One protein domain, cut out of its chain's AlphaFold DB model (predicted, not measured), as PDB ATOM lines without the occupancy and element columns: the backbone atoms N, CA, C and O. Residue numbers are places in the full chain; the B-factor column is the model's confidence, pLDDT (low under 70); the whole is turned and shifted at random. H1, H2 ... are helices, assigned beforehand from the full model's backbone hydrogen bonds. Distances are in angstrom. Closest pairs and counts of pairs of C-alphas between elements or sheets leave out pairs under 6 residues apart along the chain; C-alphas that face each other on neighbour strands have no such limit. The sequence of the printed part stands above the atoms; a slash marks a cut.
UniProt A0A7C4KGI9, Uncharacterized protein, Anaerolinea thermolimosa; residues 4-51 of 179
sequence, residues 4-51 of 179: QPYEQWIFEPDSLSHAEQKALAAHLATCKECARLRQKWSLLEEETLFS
ATOM      1  N   GLN A   4     136.059 125.192 151.697       85.12
ATOM      2  CA  GLN A   4     136.047 126.438 152.456       85.12
ATOM      3  C   GLN A   4     136.484 126.329 153.936       85.12
ATOM      4  O   GLN A   4     137.282 127.167 154.354       85.12
ATOM      5  N   PRO A   5     136.044 125.334 154.741       88.81
ATOM      6  CA  PRO A   5     136.465 125.268 156.145       88.81
ATOM      7  C   PRO A   5     137.959 124.947 156.285       88.81
ATOM      8  O   PRO A   5     138.644 125.525 157.121       88.81
ATOM      9  N   TYR A   6     138.495 124.084 155.421       90.56
ATOM     10  CA  TYR A   6     139.895 123.669 155.482       90.56
ATOM     11  C   TYR A   6     140.850 124.783 155.046       90.56
ATOM     12  O   TYR A   6     141.948 124.886 155.581       90.56
ATOM     13  N   GLU A   7     140.437 125.629 154.100       91.25
ATOM     14  CA  GLU A   7     141.213 126.807 153.700       91.25
ATOM     15  C   GLU A   7     141.347 127.808 154.848       91.25
ATOM     16  O   GLU A   7     142.453 128.260 155.130       91.25
ATOM     17  N   GLN A   8     140.257 128.093 155.567       91.12
ATOM     18  CA  GLN A   8     140.300 128.961 156.748       91.12
ATOM     19  C   GLN A   8     141.224 128.395 157.831       91.12
ATOM     20  O   GLN A   8     142.073 129.106 158.362       91.12
ATOM     21  N   TRP A   9     141.129 127.091 158.093       93.62
ATOM     22  CA  TRP A   9     141.973 126.410 159.075       93.62
ATOM     23  C   TRP A   9     143.463 126.394 158.710       93.62
ATOM     24  O   TRP A   9     144.312 126.312 159.596       93.62
ATOM     25  N   ILE A  10     143.815 126.474 157.422       92.56
ATOM     26  CA  ILE A  10     145.215 126.574 156.987       92.56
ATOM     27  C   ILE A  10     145.827 127.923 157.388       92.56
ATOM     28  O   ILE A  10     147.008 127.934 157.741       92.56
ATOM     29  N   PHE A  11     145.045 129.007 157.336       89.81
ATOM     30  CA  PHE A  11     145.485 130.368 157.660       89.81
ATOM     31  C   PHE A  11     145.479 130.670 159.163       89.81
ATOM     32  O   PHE A  11     146.256 131.505 159.617       89.81
ATOM     33  N   GLU A  12     144.630 129.988 159.936       87.56
ATOM     34  CA  GLU A  12     144.473 130.201 161.381       87.56
ATOM     35  C   GLU A  12     144.677 128.894 162.172       87.56
ATOM     36  O   GLU A  12     143.741 128.371 162.776       87.56
ATOM     37  N   PRO A  13     145.891 128.313 162.181       81.31
ATOM     38  CA  PRO A  13     146.126 127.018 162.825       81.31
ATOM     39  C   PRO A  13     145.984 127.056 164.359       81.31
ATOM     40  O   PRO A  13     145.662 126.033 164.966       81.31
ATOM     41  N   ASP A  14     146.191 128.223 164.979       81.94
ATOM     42  CA  ASP A  14     146.222 128.397 166.438       81.94
ATOM     43  C   ASP A  14     144.832 128.379 167.099       81.94
ATOM     44  O   ASP A  14     144.726 128.224 168.317       81.94
ATOM     45  N   SER A  15     143.755 128.520 166.319       84.38
ATOM     46  CA  SER A  15     142.371 128.547 166.815       84.38
ATOM     47  C   SER A  15     141.657 127.189 166.736       84.38
ATOM     48  O   SER A  15     140.510 127.074 167.166       84.38
ATOM     49  N   LEU A  16     142.327 126.147 166.224       89.88
ATOM     50  CA  LEU A  16     141.721 124.843 165.942       89.88
ATOM     51  C   LEU A  16     141.653 123.932 167.170       89.88
ATOM     52  O   LEU A  16     142.659 123.675 167.839       89.88
ATOM     53  N   SER A  17     140.492 123.320 167.392       91.31
ATOM     54  CA  SER A  17     140.342 122.211 168.333       91.31
ATOM     55  C   SER A  17     141.075 120.950 167.852       91.31
ATOM     56  O   SER A  17     141.324 120.746 166.662       91.31
ATOM     57  N   HIS A  18     141.363 120.020 168.768       89.56
ATOM     58  CA  HIS A  18     141.998 118.740 168.421       89.56
ATOM     59  C   HIS A  18     141.225 117.919 167.372       89.56
ATOM     60  O   HIS A  18     141.834 117.175 166.600       89.56
ATOM     61  N   ALA A  19     139.893 118.024 167.349       89.69
ATOM     62  CA  ALA A  19     139.065 117.342 166.360       89.69
ATOM     63  C   ALA A  19     139.242 117.960 164.962       89.69
ATOM     64  O   ALA A  19     139.415 117.232 163.984       89.69
ATOM     65  N   GLU A  20     139.279 119.291 164.881       91.38
ATOM     66  CA  GLU A  20     139.466 120.041 163.634       91.38
ATOM     67  C   GLU A  20     140.876 119.857 163.071       91.38
ATOM     68  O   GLU A  20     141.030 119.634 161.874       91.38
ATOM     69  N   GLN A  21     141.903 119.816 163.923       91.75
ATOM     70  CA  GLN A  21     143.274 119.507 163.501       91.75
ATOM     71  C   GLN A  21     143.379 118.120 162.849       91.75
ATOM     72  O   GLN A  21     144.016 117.963 161.805       91.75
ATOM     73  N   LYS A  22     142.726 117.101 163.428       92.44
ATOM     74  CA  LYS A  22     142.684 115.753 162.838       92.44
ATOM     75  C   LYS A  22     141.922 115.735 161.513       92.44
ATOM     76  O   LYS A  22     142.376 115.089 160.569       92.44
ATOM     77  N   ALA A  23     140.795 116.440 161.433       91.12
ATOM     78  CA  ALA A  23     140.008 116.552 160.207       91.12
ATOM     79  C   ALA A  23     140.792 117.263 159.089       91.12
ATOM     80  O   ALA A  23     140.801 116.797 157.949       91.12
ATOM     81  N   LEU A  24     141.511 118.336 159.425       92.06
ATOM     82  CA  LEU A  24     142.406 119.046 158.517       92.06
ATOM     83  C   LEU A  24     143.525 118.128 158.014       92.06
ATOM     84  O   LEU A  24     143.734 118.037 156.807       92.06
ATOM     85  N   ALA A  25     144.200 117.391 158.900       92.12
ATOM     86  CA  ALA A  25     145.263 116.462 158.510       92.12
ATOM     87  C   ALA A  25     144.763 115.365 157.549       92.12
ATOM     88  O   ALA A  25     145.411 115.077 156.541       92.12
ATOM     89  N   ALA A  26     143.581 114.797 157.813       92.81
ATOM     90  CA  ALA A  26     142.954 113.816 156.928       92.81
ATOM     91  C   ALA A  26     142.584 114.415 155.557       92.81
ATOM     92  O   ALA A  26     142.758 113.769 154.519       92.81
ATOM     93  N   HIS A  27     142.111 115.664 155.530       93.62
ATOM     94  CA  HIS A  27     141.790 116.362 154.290       93.62
ATOM     95  C   HIS A  27     143.043 116.674 153.461       93.62
ATOM     96  O   HIS A  27     143.060 116.425 152.257       93.62
ATOM     97  N   LEU A  28     144.120 117.145 154.093       93.44
ATOM     98  CA  LEU A  28     145.393 117.433 153.422       93.44
ATOM     99  C   LEU A  28     146.029 116.178 152.800       93.44
ATOM    100  O   LEU A  28     146.690 116.281 151.771       93.44
ATOM    101  N   ALA A  29     145.792 114.992 153.367       93.19
ATOM    102  CA  ALA A  29     146.274 113.728 152.803       93.19
ATOM    103  C   ALA A  29     145.558 113.319 151.500       93.19
ATOM    104  O   ALA A  29     146.097 112.540 150.716       93.19
ATOM    105  N   THR A  30     144.344 113.825 151.261       92.56
ATOM    106  CA  THR A  30     143.487 113.409 150.136       92.56
ATOM    107  C   THR A  30     143.297 114.509 149.093       92.56
ATOM    108  O   THR A  30     143.168 114.220 147.902       92.56
ATOM    109  N   CYS A  31     143.326 115.778 149.503       94.19
ATOM    110  CA  CYS A  31     143.128 116.926 148.632       94.19
ATOM    111  C   CYS A  31     144.458 117.593 148.254       94.19
ATOM    112  O   CYS A  31     145.056 118.331 149.038       94.19
ATOM    113  N   LYS A  32     144.887 117.403 146.998       92.12
ATOM    114  CA  LYS A  32     146.111 118.022 146.456       92.12
ATOM    115  C   LYS A  32     146.074 119.555 146.464       92.12
ATOM    116  O   LYS A  32     147.118 120.181 146.623       92.12
ATOM    117  N   GLU A  33     144.898 120.157 146.291       91.75
ATOM    118  CA  GLU A  33     144.749 121.618 146.262       91.75
ATOM    119  C   GLU A  33     145.028 122.236 147.634       91.75
ATOM    120  O   GLU A  33     145.907 123.092 147.757       91.75
ATOM    121  N   CYS A  34     144.361 121.738 148.679       92.75
ATOM    122  CA  CYS A  34     144.565 122.204 150.049       92.75
ATOM    123  C   CYS A  34     145.973 121.864 150.568       92.75
ATOM    124  O   CYS A  34     146.575 122.677 151.265       92.75
ATOM    125  N   ALA A  35     146.554 120.723 150.169       92.56
ATOM    126  CA  ALA A  35     147.950 120.392 150.472       92.56
ATOM    127  C   ALA A  35     148.931 121.417 149.879       92.56
ATOM    128  O   ALA A  35     149.827 121.903 150.571       92.56
ATOM    129  N   ARG A  36     148.725 121.804 148.612       94.12
ATOM    130  CA  ARG A  36     149.530 122.843 147.957       94.12
ATOM    131  C   ARG A  36     149.350 124.204 148.629       94.12
ATOM    132  O   ARG A  36     150.324 124.942 148.751       94.12
ATOM    133  N   LEU A  37     148.132 124.544 149.053       93.69
ATOM    134  CA  LEU A  37     147.859 125.782 149.786       93.69
ATOM    135  C   LEU A  37     148.617 125.816 151.118       93.69
ATOM    136  O   LEU A  37     149.324 126.786 151.375       93.69
ATOM    137  N   ARG A  38     148.549 124.740 151.913       94.12
ATOM    138  CA  ARG A  38     149.271 124.628 153.190       94.12
ATOM    139  C   ARG A  38     150.780 124.772 153.016       94.12
ATOM    140  O   ARG A  38     151.400 125.487 153.791       94.12
ATOM    141  N   GLN A  39     151.351 124.142 151.991       93.56
ATOM    142  CA  GLN A  39     152.781 124.246 151.693       93.56
ATOM    143  C   GLN A  39     153.192 125.676 151.308       93.56
ATOM    144  O   GLN A  39     154.219 126.172 151.762       93.56
ATOM    145  N   LYS A  40     152.402 126.355 150.467       92.38
ATOM    146  CA  LYS A  40     152.672 127.753 150.100       92.38
ATOM    147  C   LYS A  40     152.556 128.686 151.298       92.38
ATOM    148  O   LYS A  40     153.362 129.598 151.428       92.38
ATOM    149  N   TRP A  41     151.565 128.449 152.153       92.19
ATOM    150  CA  TRP A  41     151.359 129.233 153.362       92.19
ATOM    151  C   TRP A  41     152.519 129.078 154.348       92.19
ATOM    152  O   TRP A  41     153.060 130.082 154.791       92.19
ATOM    153  N   SER A  42     152.984 127.849 154.601       88.25
ATOM    154  CA  SER A  42     154.131 127.624 155.490       88.25
ATOM    155  C   SER A  42     155.423 128.247 154.959       88.25
ATOM    156  O   SER A  42     156.206 128.772 155.739       88.25
ATOM    157  N   LEU A  43     155.636 128.232 153.636       88.31
ATOM    158  CA  LEU A  43     156.779 128.911 153.014       88.31
ATOM    159  C   LEU A  43     156.704 130.434 153.191       88.31
ATOM    160  O   LEU A  43     157.719 131.065 153.457       88.31
ATOM    161  N   LEU A  44     155.508 131.019 153.069       85.75
ATOM    162  CA  LEU A  44     155.299 132.450 153.291       85.75
ATOM    163  C   LEU A  44     155.501 132.830 154.764       85.75
ATOM    164  O   LEU A  44     156.128 133.846 155.046       85.75
ATOM    165  N   GLU A  45     154.987 132.036 155.705       85.81
ATOM    166  CA  GLU A  45     155.229 132.229 157.142       85.81
ATOM    167  C   GLU A  45     156.726 132.174 157.449       85.81
ATOM    168  O   GLU A  45     157.243 133.051 158.133       85.81
ATOM    169  N   GLU A  46     157.440 131.199 156.890       83.44
ATOM    170  CA  GLU A  46     158.887 131.085 157.054       83.44
ATOM    171  C   GLU A  46     159.614 132.303 156.455       83.44
ATOM    172  O   GLU A  46     160.429 132.937 157.121       83.44
ATOM    173  N   GLU A  47     159.273 132.716 155.236       81.12
ATOM    174  CA  GLU A  47     159.901 133.868 154.586       81.12
ATOM    175  C   GLU A  47     159.596 135.188 155.316       81.12
ATOM    176  O   GLU A  47     160.483 136.018 155.490       81.12
ATOM    177  N   THR A  48     158.375 135.383 155.812       76.44
ATOM    178  CA  THR A  48     157.980 136.615 156.520       76.44
ATOM    179  C   THR A  48     158.517 136.692 157.947       76.44
ATOM    180  O   THR A  48     158.887 137.779 158.395       76.44
ATOM    181  N   LEU A  49     158.596 135.566 158.665       73.69
ATOM    182  CA  LEU A  49     159.129 135.515 160.030       73.69
ATOM    183  C   LEU A  49     160.663 135.514 160.054       73.69
ATOM    184  O   LEU A  49     161.252 136.127 160.947       73.69
ATOM    185  N   PHE A  50     161.318 134.863 159.086       67.75
ATOM    186  CA  PHE A  50     162.777 134.700 159.059       67.75
ATOM    187  C   PHE A  50     163.506 135.607 158.062       67.75
ATOM    188  O   PHE A  50     164.731 135.714 158.142       67.75
ATOM    189  N   SER A  51     162.792 136.343 157.204       62.59
ATOM    190  CA  SER A  51     163.343 137.456 156.419       62.59
ATOM    191  C   SER A  51     162.781 138.795 156.909       62.59
ATOM    192  O   SER A  51     161.992 139.449 156.217       62.59
TER     193      SER A  51
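Overview. This is residues 4 to 51 of the 179 residues of an uncharacterized protein of Anaerolinea thermolimosa (UniProt A0A7C4KGI9). Two helices, H2 and the longer H3, meet near their ends as a V, with the single residue Cys 31 at the point of it, and the short helix H1 lies over the opening of this V, beside residues 34 to 41 of H3 and near residues 24 to 27 of H2. The far end of H3 sticks out as an arm, with residues 46 to 51 standing free, and the link from H1 folds back to the other end of H2. The printed part has 48 residues, with three named helices in the order H1, H2, H3 and no named strand; its class is all helix. It is only just compact, close to loose, with a radius of gyration of the C-alphas of 11.1 A. The C-alphas span 33 by 23 by 15 A along their three main axes, and the free end of H3 belongs to the length.

Along the chain. H1 is residues 4 to 11, Gln 4 to Phe 11, and begins at C-alpha 4, printed at (136.047, 126.438, 152.456). It has 8 residues and measures 11.5 A from first to last C-alpha. Residues 12 to 17 follow as a link, with C-alpha 14 at (146.222, 128.397, 166.438). H2 is residues 18 to 30, His 18 to Thr 30, 13 residues and 19.1 A from first to last C-alpha, beginning at (141.998, 118.740, 168.421). After Cys 31 comes H3, residues 32 to 50, Lys 32 to Phe 50. It is the longest helix by residues, with 19, and measures 26.7 A from first to last C-alpha; C-alpha 50 stands at (162.777, 134.700, 159.059). Ser 51 is the last printed residue.

Arrangement. H1 and H2 only just touch, with 3 pairs of C-alphas within 8 A. Their closest C-alphas are those of Tyr 6 and Leu 24, 6.1 A apart, and H2 touches H1 with residues 24 to 27 alone. The lines of H1 and H2 are about perpendicular, at 77 degrees. H1 and H3 touch with 7 pairs of C-alphas within 8 A, and H3 does so with residues 34 to 41 alone. The closest C-alphas of H1 and H3 are those of Ile 10 and Arg 38, 5.9 A apart. H1 and H3 run the same way at a shallow tilt of 23 degrees, with their centres 12.6 A apart. H2 and H3 touch only at the corner by their link, through residues 27 to 29 of H2 and 34 to 35 of H3. Their closest C-alphas are those of Leu 28 and Ala 35, 4.9 A apart, while the two centres are 16.4 A apart. H2 and H3 run opposite ways at a steep tilt of 65 degrees. In H1 and H3 every O i to N i+4 pair is within hydrogen-bond range; in H2 it is 8 of 9.

Size, cuts and confidence. The two C-alphas farthest apart are those of Ala 19 and Ser 51, at 33.1 A, and the first and last printed C-alphas, of Gln 4 and Ser 51, are 29.7 A apart. The printed residues run from 4 to 51 without a cut, out of a full chain of 179 residues. The link from H1 to H2, with 6 residues, is short, and the link from H2 to H3, with 1 residue, is tight; neither is long. Residues 46 to 51, of which 46 to 50 belong to H3, stand free. The mean pLDDT of the printed part is 88.6, and the model's confidence is low, under 70, at residues 50 to 51.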